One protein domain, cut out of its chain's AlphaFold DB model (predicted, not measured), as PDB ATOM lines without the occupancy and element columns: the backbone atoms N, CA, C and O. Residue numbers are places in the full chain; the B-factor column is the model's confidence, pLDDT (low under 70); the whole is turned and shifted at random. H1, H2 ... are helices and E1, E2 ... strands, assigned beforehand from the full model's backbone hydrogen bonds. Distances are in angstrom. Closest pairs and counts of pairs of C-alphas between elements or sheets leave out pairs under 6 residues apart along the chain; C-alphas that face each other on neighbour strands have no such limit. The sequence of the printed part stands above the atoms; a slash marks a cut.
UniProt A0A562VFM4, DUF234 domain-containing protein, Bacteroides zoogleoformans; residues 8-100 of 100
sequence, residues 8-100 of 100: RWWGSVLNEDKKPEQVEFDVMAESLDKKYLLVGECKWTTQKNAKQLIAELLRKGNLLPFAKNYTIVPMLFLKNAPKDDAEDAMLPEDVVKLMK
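This is residues 8 to 100 of the 100 residues of the protein "DUF234 domain-containing protein" of Bacteroides zoogleoformans (UniProt A0A562VFM4). A strongly twisted sheet of four strands curls round one helix, H1, and a short second helix, H2, sits beyond the end of E4. The printed part has 93 residues, with E1, E2, E3, H1, E4 and H2 in chain order; the sheet, E1 E2 E3 E4, is mixed, as is the class. It is compact, radius of gyration of the C-alphas 13.9 A, spanning 39 by 30 by 20 A.

E1, residues 8 to 14, begins at C-alpha 8 (32.795, 40.516, -5.347). E2, residues 20 to 30, 23.9 A, bends by 87 degrees at residue 27. E3 is residues 36 to 43, 22.7 A; H1, 50 to 62, 18.2 A; E4, 71 to 78, 22.5 A. H2, residues 92 to 98, ends at (22.288, 25.550, 2.525).

E1, E2 and E3 form a meander, successive antiparallel neighbours in two hairpins; N 9 and O 25 are 3.0 A apart, N 40 and O 27 2.7 A. E3, H1 and E4 form a strand-helix-strand unit, parallel neighbours joined through a helix, with a right-handed crossover; N 39 and O 73 are 3.0 A apart. H1 is on one face, making two layers; its closest C-alphas to E4 are Ile 54 and Pro 74, 6.2 A. In H1 and H2 every O i to N i+4 pair is within hydrogen-bond range.

The printed part has no cut. The E4 to H2 link, 13 residues, is long. Residues 47 to 48 and 85 to 86 have pLDDT under 70.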
ATOM      1  N   ARG A   8      31.869  40.527  -4.198       97.56
ATOM      2  CA  ARG A   8      32.795  40.516  -5.347       97.56
ATOM      3  C   ARG A   8      33.961  41.465  -5.060       97.56
ATOM      4  O   ARG A   8      33.753  42.518  -4.451       97.56
ATOM      5  N   TRP A   9      35.158  41.119  -5.526       97.88
ATOM      6  CA  TRP A   9      36.334  41.982  -5.447       97.88
ATOM      7  C   TRP A   9      37.024  42.096  -6.810       97.88
ATOM      8  O   TRP A   9      37.215  41.097  -7.498       97.88
ATOM      9  N   TRP A  10      37.417  43.316  -7.173       97.50
ATOM     10  CA  TRP A  10      38.239  43.611  -8.345       97.50
ATOM     11  C   TRP A  10      39.321  44.608  -7.951       97.50
ATOM     12  O   TRP A  10      39.032  45.596  -7.269       97.50
ATOM     13  N   GLY A  11      40.552  44.392  -8.403       97.06
ATOM     14  CA  GLY A  11      41.625  45.331  -8.119       97.06
ATOM     15  C   GLY A  11      42.942  45.018  -8.807       97.06
ATOM     16  O   GLY A  11      43.164  43.936  -9.345       97.06
ATOM     17  N   SER A  12      43.829  46.010  -8.759       97.44
ATOM     18  CA  SER A  12      45.202  45.882  -9.233       97.44
ATOM     19  C   SER A  12      46.082  45.310  -8.125       97.44
ATOM     20  O   SER A  12      46.129  45.863  -7.025       97.44
ATOM     21  N   VAL A  13      46.835  44.261  -8.435       97.19
ATOM     22  CA  VAL A  13      47.909  43.722  -7.587       97.19
ATOM     23  C   VAL A  13      49.246  43.824  -8.314       97.19
ATOM     24  O   VAL A  13      49.283  44.096  -9.512       97.19
ATOM     25  N   LEU A  14      50.350  43.635  -7.595       98.00
ATOM     26  CA  LEU A  14      51.647  43.405  -8.226       98.00
ATOM     27  C   LEU A  14      51.849  41.901  -8.352       98.00
ATOM     28  O   LEU A  14      51.746  41.195  -7.352       98.00
ATOM     29  N   ASN A  15      52.128  41.433  -9.561       97.12
ATOM     30  CA  ASN A  15      52.466  40.039  -9.804       97.12
ATOM     31  C   ASN A  15      53.910  39.721  -9.374       97.12
ATOM     32  O   ASN A  15      54.629  40.563  -8.826       97.12
ATOM     33  N   GLU A  16      54.345  38.497  -9.649       96.12
ATOM     34  CA  GLU A  16      55.659  37.964  -9.298       96.12
ATOM     35  C   GLU A  16      56.816  38.792  -9.903       96.12
ATOM     36  O   GLU A  16      57.855  38.965  -9.266       96.12
ATOM     37  N   ASP A  17      56.597  39.409 -11.071       97.44
ATOM     38  CA  ASP A  17      57.543  40.303 -11.760       97.44
ATOM     39  C   ASP A  17      57.452  41.772 -11.300       97.44
ATOM     40  O   ASP A  17      58.049  42.662 -11.914       97.44
ATOM     41  N   LYS A  18      56.685  42.060 -10.240       96.50
ATOM     42  CA  LYS A  18      56.366  43.416  -9.755       96.50
ATOM     43  C   LYS A  18      55.653  44.291 -10.792       96.50
ATOM     44  O   LYS A  18      55.750  45.519 -10.740       96.50
ATOM     45  N   LYS A  19      54.920  43.680 -11.724       98.12
ATOM     46  CA  LYS A  19      54.089  44.385 -12.707       98.12
ATOM     47  C   LYS A  19      52.629  44.415 -12.251       98.12
ATOM     48  O   LYS A  19      52.184  43.464 -11.609       98.12
ATOM     49  N   PRO A  20      51.868  45.473 -12.581       97.94
ATOM     50  CA  PRO A  20      50.439  45.508 -12.303       97.94
ATOM     51  C   PRO A  20      49.688  44.381 -13.029       97.94
ATOM     52  O   PRO A  20      49.816  44.231 -14.243       97.94
ATOM     53  N   GLU A  21      48.871  43.636 -12.294       97.69
ATOM     54  CA  GLU A  21      47.941  42.624 -12.799       97.69
ATOM     55  C   GLU A  21      46.535  42.946 -12.274       97.69
ATOM     56  O   GLU A  21      46.366  43.255 -11.093       97.69
ATOM     57  N   GLN A  22      45.524  42.904 -13.145       98.00
ATOM     58  CA  GLN A  22      44.128  43.020 -12.720       98.00
ATOM     59  C   GLN A  22      43.623  41.652 -12.270       98.00
ATOM     60  O   GLN A  22      43.698  40.681 -13.021       98.00
ATOM     61  N   VAL A  23      43.097  41.590 -11.052       97.81
ATOM     62  CA  VAL A  23      42.597  40.365 -10.434       97.81
ATOM     63  C   VAL A  23      41.126  40.528 -10.075       97.81
ATOM     64  O   VAL A  23      40.708  41.566  -9.558       97.81
ATOM     65  N   GLU A  24      40.369  39.461 -10.313       97.62
ATOM     66  CA  GLU A  24      38.976  39.307  -9.913       97.62
ATOM     67  C   GLU A  24      38.830  38.135  -8.949       97.62
ATOM     68  O   GLU A  24      39.481  37.102  -9.119       97.62
ATOM     69  N   PHE A  25      37.922  38.301  -7.991       98.00
ATOM     70  CA  PHE A  25      37.290  37.208  -7.265       98.00
ATOM     71  C   PHE A  25      35.776  37.411  -7.305       98.00
ATOM     72  O   PHE A  25      35.277  38.446  -6.847       98.00
ATOM     73  N   ASP A  26      35.041  36.419  -7.809       97.62
ATOM     74  CA  ASP A  26      33.573  36.441  -7.807       97.62
ATOM     75  C   ASP A  26      33.017  36.505  -6.381       97.62
ATOM     76  O   ASP A  26      32.030  37.197  -6.112       97.62
ATOM     77  N   VAL A  27      33.677  35.797  -5.461       97.31
ATOM     78  CA  VAL A  27      33.321  35.724  -4.045       97.31
ATOM     79  C   VAL A  27      34.564  35.974  -3.199       97.31
ATOM     80  O   VAL A  27      35.591  35.331  -3.371       97.31
ATOM     81  N   MET A  28      34.469  36.889  -2.245       98.00
ATOM     82  CA  MET A  28      35.484  37.132  -1.230       98.00
ATOM     83  C   MET A  28      34.805  37.347   0.117       98.00
ATOM     84  O   MET A  28      33.864  38.138   0.215       98.00
ATOM     85  N   ALA A  29      35.282  36.665   1.155       97.88
ATOM     86  CA  ALA A  29      34.789  36.845   2.513       97.88
ATOM     87  C   ALA A  29      35.911  36.670   3.537       97.88
ATOM     88  O   ALA A  29      36.654  35.692   3.511       97.88
ATOM     89  N   GLU A  30      36.003  37.602   4.479       97.62
ATOM     90  CA  GLU A  30      36.897  37.478   5.627       97.62
ATOM     91  C   GLU A  30      36.231  36.670   6.740       97.62
ATOM     92  O   GLU A  30      35.029  36.812   6.994       97.62
ATOM     93  N   SER A  31      37.005  35.827   7.422       98.00
ATOM     94  CA  SER A  31      36.547  35.186   8.650       98.00
ATOM     95  C   SER A  31      36.370  36.213   9.769       98.00
ATOM     96  O   SER A  31      37.059  37.234   9.822       98.00
ATOM     97  N   LEU A  32      35.456  35.943  10.704       97.25
ATOM     98  CA  LEU A  32      35.182  36.866  11.815       97.25
ATOM     99  C   LEU A  32      36.396  37.074  12.740       97.25
ATOM    100  O   LEU A  32      36.532  38.132  13.348       97.25
ATOM    101  N   ASP A  33      37.292  36.087  12.817       96.69
ATOM    102  CA  ASP A  33      38.558  36.160  13.558       96.69
ATOM    103  C   ASP A  33      39.713  36.783  12.752       96.69
ATOM    104  O   ASP A  33      40.817  36.910  13.280       96.69
ATOM    105  N   LYS A  34      39.463  37.177  11.494       95.56
ATOM    106  CA  LYS A  34      40.424  37.786  10.558       95.56
ATOM    107  C   LYS A  34      41.665  36.935  10.266       95.56
ATOM    108  O   LYS A  34      42.710  37.470   9.906       95.56
ATOM    109  N   LYS A  35      41.563  35.613  10.429       97.50
ATOM    110  CA  LYS A  35      42.650  34.666  10.130       97.50
ATOM    111  C   LYS A  35      42.542  34.029   8.749       97.50
ATOM    112  O   LYS A  35      43.548  33.547   8.239       97.50
ATOM    113  N   TYR A  36      41.353  34.008   8.150       98.19
ATOM    114  CA  TYR A  36      41.084  33.308   6.895       98.19
ATOM    115  C   TYR A  36      40.403  34.224   5.889       98.19
ATOM    116  O   TYR A  36      39.506  34.996   6.236       98.19
ATOM    117  N   LEU A  37      40.853  34.146   4.642       98.12
ATOM    118  CA  LEU A  37      40.240  34.849   3.525       98.12
ATOM    119  C   LEU A  37      39.722  33.799   2.554       98.12
ATOM    120  O   LEU A  37      40.510  33.136   1.878       98.12
ATOM    121  N   LEU A  38      38.400  33.649   2.496       97.81
ATOM    122  CA  LEU A  38      37.775  32.852   1.458       97.81
ATOM    123  C   LEU A  38      37.809  33.650   0.166       97.81
ATOM    124  O   LEU A  38      37.334  34.788   0.126       97.81
ATOM    125  N   VAL A  39      38.345  33.035  -0.877       98.06
ATOM    126  CA  VAL A  39      38.313  33.540  -2.246       98.06
ATOM    127  C   VAL A  39      37.635  32.498  -3.115       98.06
ATOM    128  O   VAL A  39      37.902  31.307  -2.981       98.06
ATOM    129  N   GLY A  40      36.731  32.935  -3.979       97.06
ATOM    130  CA  GLY A  40      35.880  32.045  -4.738       97.06
ATOM    131  C   GLY A  40      35.692  32.464  -6.183       97.06
ATOM    132  O   GLY A  40      35.680  33.655  -6.500       97.06
ATOM    133  N   GLU A  41      35.514  31.455  -7.030       95.69
ATOM    134  CA  GLU A  41      35.302  31.594  -8.469       95.69
ATOM    135  C   GLU A  41      34.031  30.845  -8.887       95.69
ATOM    136  O   GLU A  41      33.860  29.665  -8.565       95.69
ATOM    137  N   CYS A  42      33.161  31.505  -9.651       94.19
ATOM    138  CA  CYS A  42      31.912  30.940 -10.148       94.19
ATOM    139  C   CYS A  42      32.028  30.623 -11.644       94.19
ATOM    140  O   CYS A  42      32.224  31.512 -12.474       94.19
ATOM    141  N   LYS A  43      31.858  29.354 -12.042       90.12
ATOM    142  CA  LYS A  43      31.910  28.945 -13.459       90.12
ATOM    143  C   LYS A  43      30.693  28.129 -13.881       90.12
ATOM    144  O   LYS A  43      30.463  27.015 -13.419       90.12
ATOM    145  N   TRP A  44      29.975  28.659 -14.874       88.06
ATOM    146  CA  TRP A  44      28.781  28.040 -15.465       88.06
ATOM    147  C   TRP A  44      29.050  27.226 -16.749       88.06
ATOM    148  O   TRP A  44      28.161  27.014 -17.573       88.06
ATOM    149  N   THR A  45      30.288  26.781 -16.957       77.12
ATOM    150  CA  THR A  45      30.711  26.046 -18.162       77.12
ATOM    151  C   THR A  45      30.939  24.566 -17.864       77.12
ATOM    152  O   THR A  45      31.253  24.194 -16.735       77.12
ATOM    153  N   THR A  46      30.826  23.709 -18.877       70.19
ATOM    154  CA  THR A  46      31.106  22.274 -18.757       70.19
ATOM    155  C   THR A  46      32.610  22.001 -18.655       70.19
ATOM    156  O   THR A  46      33.398  22.606 -19.371       70.19
ATOM    157  N   GLN A  47      32.989  21.060 -17.781       61.50
ATOM    158  CA  GLN A  47      34.327  20.454 -17.679       61.50
ATOM    159  C   GLN A  47      35.495  21.448 -17.562       61.50
ATOM    160  O   GLN A  47      36.209  21.709 -18.528       61.50
ATOM    161  N   LYS A  48      35.754  21.928 -16.343       66.44
ATOM    162  CA  LYS A  48      37.022  22.587 -16.010       66.44
ATOM    163  C   LYS A  48      37.897  21.678 -15.152       66.44
ATOM    164  O   LYS A  48      37.382  20.838 -14.423       66.44
ATOM    165  N   ASN A  49      39.209  21.857 -15.276       83.75
ATOM    166  CA  ASN A  49      40.200  21.255 -14.392       83.75
ATOM    167  C   ASN A  49      40.164  22.028 -13.064       83.75
ATOM    168  O   ASN A  49      40.602  23.184 -13.024       83.75
ATOM    169  N   ALA A  50      39.566  21.445 -12.023       88.12
ATOM    170  CA  ALA A  50      39.371  22.136 -10.752       88.12
ATOM    171  C   ALA A  50      40.709  22.462 -10.088       88.12
ATOM    172  O   ALA A  50      40.885  23.584  -9.618       88.12
ATOM    173  N   LYS A  51      41.690  21.556 -10.154       89.62
ATOM    174  CA  LYS A  51      43.050  21.800  -9.650       89.62
ATOM    175  C   LYS A  51      43.689  23.040 -10.264       89.62
ATOM    176  O   LYS A  51      44.287  23.832  -9.539       89.62
ATOM    177  N   GLN A  52      43.548  23.243 -11.575       90.44
ATOM    178  CA  GLN A  52      44.087  24.438 -12.232       90.44
ATOM    179  C   GLN A  52      43.408  25.717 -11.724       90.44
ATOM    180  O   GLN A  52      44.094  26.698 -11.445       90.44
ATOM    181  N   LEU A  53      42.080  25.706 -11.578       91.94
ATOM    182  CA  LEU A  53      41.337  26.858 -11.060       91.94
ATOM    183  C   LEU A  53      41.711  27.168  -9.609       91.94
ATOM    184  O   LEU A  53      41.949  28.326  -9.286       91.94
ATOM    185  N   ILE A  54      41.807  26.146  -8.753       94.00
ATOM    186  CA  ILE A  54      42.244  26.295  -7.359       94.00
ATOM    187  C   ILE A  54      43.655  26.884  -7.302       94.00
ATOM    188  O   ILE A  54      43.885  27.839  -6.564       94.00
ATOM    189  N   ALA A  55      44.591  26.373  -8.107       94.75
ATOM    190  CA  ALA A  55      45.958  26.889  -8.157       94.75
ATOM    191  C   ALA A  55      46.003  28.361  -8.596       94.75
ATOM    192  O   ALA A  55      46.724  29.163  -8.002       94.75
ATOM    193  N   GLU A  56      45.208  28.739  -9.599       95.44
ATOM    194  CA  GLU A  56      45.102  30.128 -10.049       95.44
ATOM    195  C   GLU A  56      44.503  31.035  -8.965       95.44
ATOM    196  O   GLU A  56      45.017  32.129  -8.722       95.44
ATOM    197  N   LEU A  57      43.452  30.574  -8.285       96.06
ATOM    198  CA  LEU A  57      42.772  31.315  -7.227       96.06
ATOM    199  C   LEU A  57      43.682  31.524  -6.011       96.06
ATOM    200  O   LEU A  57      43.762  32.631  -5.480       96.06
ATOM    201  N   LEU A  58      44.430  30.485  -5.625       97.31
ATOM    202  CA  LEU A  58      45.461  30.556  -4.593       97.31
ATOM    203  C   LEU A  58      46.583  31.515  -4.990       97.31
ATOM    204  O   LEU A  58      46.975  32.346  -4.173       97.31
ATOM    205  N   ARG A  59      47.087  31.446  -6.231       97.69
ATOM    206  CA  ARG A  59      48.118  32.376  -6.721       97.69
ATOM    207  C   ARG A  59      47.637  33.817  -6.578       97.69
ATOM    208  O   ARG A  59      48.280  34.608  -5.898       97.69
ATOM    209  N   LYS A  60      46.464  34.131  -7.136       97.69
ATOM    210  CA  LYS A  60      45.854  35.467  -7.060       97.69
ATOM    211  C   LYS A  60      45.642  35.917  -5.614       97.69
ATOM    212  O   LYS A  60      45.955  37.057  -5.284       97.69
ATOM    213  N   GLY A  61      45.142  35.035  -4.744       97.44
ATOM    214  CA  GLY A  61      44.906  35.341  -3.331       97.44
ATOM    215  C   GLY A  61      46.191  35.721  -2.593       97.44
ATOM    216  O   GLY A  61      46.198  36.680  -1.827       97.44
ATOM    217  N   ASN A  62      47.297  35.038  -2.893       97.12
ATOM    218  CA  ASN A  62      48.611  35.324  -2.309       97.12
ATOM    219  C   ASN A  62      49.254  36.626  -2.828       97.12
ATOM    220  O   ASN A  62      50.148  37.160  -2.174       97.12
ATOM    221  N   LEU A  63      48.794  37.175  -3.960       97.25
ATOM    222  CA  LEU A  63      49.243  38.486  -4.454       97.25
ATOM    223  C   LEU A  63      48.562  39.666  -3.738       97.25
ATOM    224  O   LEU A  63      48.998  40.811  -3.884       97.25
ATOM    225  N   LEU A  64      47.498  39.427  -2.963       97.25
ATOM    226  CA  LEU A  64      46.760  40.489  -2.281       97.25
ATOM    227  C   LEU A  64      47.590  41.085  -1.128       97.25
ATOM    228  O   LEU A  64      47.867  40.403  -0.139       97.25
ATOM    229  N   PRO A  65      47.934  42.388  -1.165       95.00
ATOM    230  CA  PRO A  65      48.813  42.983  -0.160       95.00
ATOM    231  C   PRO A  65      48.192  43.022   1.243       95.00
ATOM    232  O   PRO A  65      48.922  42.959   2.231       95.00
ATOM    233  N   PHE A  66      46.861  43.104   1.336       94.44
ATOM    234  CA  PHE A  66      46.129  43.091   2.606       94.44
ATOM    235  C   PHE A  66      45.927  41.676   3.168       94.44
ATOM    236  O   PHE A  66      45.632  41.534   4.352       94.44
ATOM    237  N   ALA A  67      46.112  40.634   2.350       95.56
ATOM    238  CA  ALA A  67      45.863  39.249   2.739       95.56
ATOM    239  C   ALA A  67      47.110  38.535   3.293       95.56
ATOM    240  O   ALA A  67      47.039  37.356   3.614       95.56
ATOM    241  N   LYS A  68      48.247  39.230   3.455       92.12
ATOM    242  CA  LYS A  68      49.537  38.633   3.864       92.12
ATOM    243  C   LYS A  68      49.498  37.807   5.157       92.12
ATOM    244  O   LYS A  68      50.302  36.898   5.308       92.12
ATOM    245  N   ASN A  69      48.595  38.139   6.080       93.50
ATOM    246  CA  ASN A  69      48.441  37.439   7.362       93.50
ATOM    247  C   ASN A  69      47.241  36.480   7.385       93.50
ATOM    248  O   ASN A  69      46.933  35.910   8.431       93.50
ATOM    249  N   TYR A  70      46.546  36.330   6.259       97.62
ATOM    250  CA  TYR A  70      45.407  35.438   6.133       97.62
ATOM    251  C   TYR A  70      45.869  34.092   5.581       97.62
ATOM    252  O   TYR A  70      46.714  34.014   4.692       97.62
ATOM    253  N   THR A  71      45.250  33.019   6.060       98.00
ATOM    254  CA  THR A  71      45.234  31.750   5.335       98.00
ATOM    255  C   THR A  71      44.202  31.859   4.216       98.00
ATOM    256  O   THR A  71      43.020  32.098   4.476       98.00
ATOM    257  N   ILE A  72      44.647  31.714   2.969       98.00
ATOM    258  CA  ILE A  72      43.762  31.750   1.803       98.00
ATOM    259  C   ILE A  72      43.001  30.426   1.711       98.00
ATOM    260  O   ILE A  72      43.615  29.361   1.690       98.00
ATOM    261  N   VAL A  73      41.673  30.502   1.641       97.50
ATOM    262  CA  VAL A  73      40.782  29.346   1.485       97.50
ATOM    263  C   VAL A  73      40.098  29.453   0.119       97.50
ATOM    264  O   VAL A  73      39.230  30.313  -0.053       97.50
ATOM    265  N   PRO A  74      40.501  28.653  -0.879       96.56
ATOM    266  CA  PRO A  74      39.890  28.693  -2.198       96.56
ATOM    267  C   PRO A  74      38.541  27.959  -2.188       96.56
ATOM    268  O   PRO A  74      38.359  26.991  -1.458       96.56
ATOM    269  N   MET A  75      37.588  28.420  -2.997       95.44
ATOM    270  CA  MET A  75      36.283  27.773  -3.160       95.44
ATOM    271  C   MET A  75      35.801  27.900  -4.606       95.44
ATOM    272  O   MET A  75      35.721  28.998  -5.153       95.44
ATOM    273  N   LEU A  76      35.436  26.796  -5.241       94.75
ATOM    274  CA  LEU A  76      34.846  26.810  -6.575       94.75
ATOM    275  C   LEU A  76      33.334  26.646  -6.488       94.75
ATOM    276  O   LEU A  76      32.829  25.769  -5.801       94.75
ATOM    277  N   PHE A  77      32.607  27.449  -7.255       94.12
ATOM    278  CA  PHE A  77      31.177  27.277  -7.476       94.12
ATOM    279  C   PHE A  77      30.982  26.840  -8.926       94.12
ATOM    280  O   PHE A  77      31.124  27.639  -9.859       94.12
ATOM    281  N   LEU A  78      30.727  25.550  -9.136       92.44
ATOM    282  CA  LEU A  78      30.742  24.928 -10.460       92.44
ATOM    283  C   LEU A  78      29.352  24.443 -10.850       92.44
ATOM    284  O   LEU A  78      28.596  23.971 -10.015       92.44
ATOM    285  N   LYS A  79      29.025  24.505 -12.144       90.69
ATOM    286  CA  LYS A  79      27.752  23.972 -12.659       90.69
ATOM    287  C   LYS A  79      27.624  22.452 -12.510       90.69
ATOM    288  O   LYS A  79      26.529  21.962 -12.274       90.69
ATOM    289  N   ASN A  80      28.718  21.724 -12.721       88.12
ATOM    290  CA  ASN A  80      28.771  20.265 -12.665       88.12
ATOM    291  C   ASN A  80      29.967  19.844 -11.813       88.12
ATOM    292  O   ASN A  80      30.937  20.601 -11.718       88.12
ATOM    293  N   ALA A  81      29.926  18.614 -11.298       85.94
ATOM    294  CA  ALA A  81      31.066  18.012 -10.622       85.94
ATOM    295  C   ALA A  81      32.334  18.100 -11.503       85.94
ATOM    296  O   ALA A  81      32.264  17.839 -12.716       85.94
ATOM    297  N   PRO A  82      33.477  18.510 -10.929       83.12
ATOM    298  CA  PRO A  82      34.739  18.516 -11.649       83.12
ATOM    299  C   PRO A  82      35.168  17.089 -12.011       83.12
ATOM    300  O   PRO A  82      34.692  16.111 -11.442       83.12
ATOM    301  N   LYS A  83      36.032  16.960 -13.027       78.12
ATOM    302  CA  LYS A  83      36.537  15.639 -13.454       78.12
ATOM    303  C   LYS A  83      37.524  15.051 -12.451       78.12
ATOM    304  O   LYS A  83      37.690  13.839 -12.390       78.12
ATOM    305  N   ASP A  84      38.243  15.930 -11.777       79.69
ATOM    306  CA  ASP A  84      39.168  15.650 -10.703       79.69
ATOM    307  C   ASP A  84      38.471  15.839  -9.356       79.69
ATOM    308  O   ASP A  84      37.656  16.748  -9.211       79.69
ATOM    309  N   ASP A  85      38.809  14.999  -8.374       68.50
ATOM    310  CA  ASP A  85      38.332  15.178  -7.005       68.50
ATOM    311  C   ASP A  85      38.778  16.555  -6.500       68.50
ATOM    312  O   ASP A  85      39.977  16.847  -6.412       68.50
ATOM    313  N   ALA A  86      37.803  17.414  -6.215       68.00
ATOM    314  CA  ALA A  86      38.015  18.724  -5.625       68.00
ATOM    315  C   ALA A  86      37.015  18.901  -4.484       68.00
ATOM    316  O   ALA A  86      35.847  19.209  -4.712       68.00
ATOM    317  N   GLU A  87      37.493  18.685  -3.258       74.69
ATOM    318  CA  GLU A  87      36.720  18.885  -2.025       74.69
ATOM    319  C   GLU A  87      36.264  20.347  -1.866       74.69
ATOM    320  O   GLU A  87      35.234  20.622  -1.260       74.69
ATOM    321  N   ASP A  88      36.983  21.279  -2.496       82.75
ATOM    322  CA  ASP A  88      36.726  22.720  -2.465       82.75
ATOM    323  C   ASP A  88      35.737  23.188  -3.554       82.75
ATOM    324  O   ASP A  88      35.841  24.314  -4.048       82.75
ATOM    325  N   ALA A  89      34.805  22.333  -3.988       90.12
ATOM    326  CA  ALA A  89      33.799  22.661  -4.998       90.12
ATOM    327  C   ALA A  89      32.366  22.520  -4.461       90.12
ATOM    328  O   ALA A  89      31.982  21.481  -3.934       90.12
ATOM    329  N   MET A  90      31.546  23.553  -4.668       92.31
ATOM    330  CA  MET A  90      30.103  23.536  -4.425       92.31
ATOM    331  C   MET A  90      29.325  23.526  -5.741       92.31
ATOM    332  O   MET A  90      29.603  24.319  -6.648       92.31
ATOM    333  N   LEU A  91      28.314  22.659  -5.818       92.75
ATOM    334  CA  LEU A  91      27.358  22.619  -6.924       92.75
ATOM    335  C   LEU A  91      26.109  23.455  -6.607       92.75
ATOM    336  O   LEU A  91      25.863  23.793  -5.443       92.75
ATOM    337  N   PRO A  92      25.280  23.800  -7.612       92.81
ATOM    338  CA  PRO A  92      24.091  24.611  -7.385       92.81
ATOM    339  C   PRO A  92      23.125  23.958  -6.392       92.81
ATOM    340  O   PRO A  92      22.560  24.654  -5.548       92.81
ATOM    341  N   GLU A  93      22.963  22.630  -6.436       93.06
ATOM    342  CA  GLU A  93      22.144  21.912  -5.460       93.06
ATOM    343  C   GLU A  93      22.652  22.052  -4.021       93.06
ATOM    344  O   GLU A  93      21.835  22.110  -3.102       93.06
ATOM    345  N   ASP A  94      23.964  22.133  -3.804       92.62
ATOM    346  CA  ASP A  94      24.547  22.244  -2.467       92.62
ATOM    347  C   ASP A  94      24.307  23.636  -1.894       92.62
ATOM    348  O   ASP A  94      23.856  23.767  -0.756       92.62
ATOM    349  N   VAL A  95      24.473  24.674  -2.719       90.62
ATOM    350  CA  VAL A  95      24.142  26.054  -2.339       90.62
ATOM    351  C   VAL A  95      22.661  26.174  -1.976       90.62
ATOM    352  O   VAL A  95      22.329  26.714  -0.924       90.62
ATOM    353  N   VAL A  96      21.758  25.629  -2.799       93.00
ATOM    354  CA  VAL A  96      20.309  25.688  -2.538       93.00
ATOM    355  C   VAL A  96      19.927  24.931  -1.263       93.00
ATOM    356  O   VAL A  96      19.046  25.383  -0.531       93.00
ATOM    357  N   LYS A  97      20.575  23.799  -0.958       94.12
ATOM    358  CA  LYS A  97      20.344  23.065   0.301       94.12
ATOM    359  C   LYS A  97      20.738  23.890   1.527       94.12
ATOM    360  O   LYS A  97      20.044  23.800   2.532       94.12
ATOM    361  N   LEU A  98      21.800  24.692   1.436       89.69
ATOM    362  CA  LEU A  98      22.288  25.550   2.525       89.69
ATOM    363  C   LEU A  98      21.436  26.811   2.753       89.69
ATOM    364  O   LEU A  98      21.608  27.487   3.762       89.69
ATOM    365  N   MET A  99      20.539  27.148   1.822       86.12
ATOM    366  CA  MET A  99      19.613  28.281   1.957       86.12
ATOM    367  C   MET A  99      18.327  27.936   2.726       86.12
ATOM    368  O   MET A  99      17.485  28.816   2.908       86.12
ATOM    369  N   LYS A 100      18.154  26.671   3.120       73.06
ATOM    370  CA  LYS A 100      17.029  26.192   3.932       73.06
ATOM    371  C   LYS A 100      17.380  26.235   5.412       73.06
ATOM    372  O   LYS A 100      16.461  26.561   6.192       73.06
TER     373      LYS A 100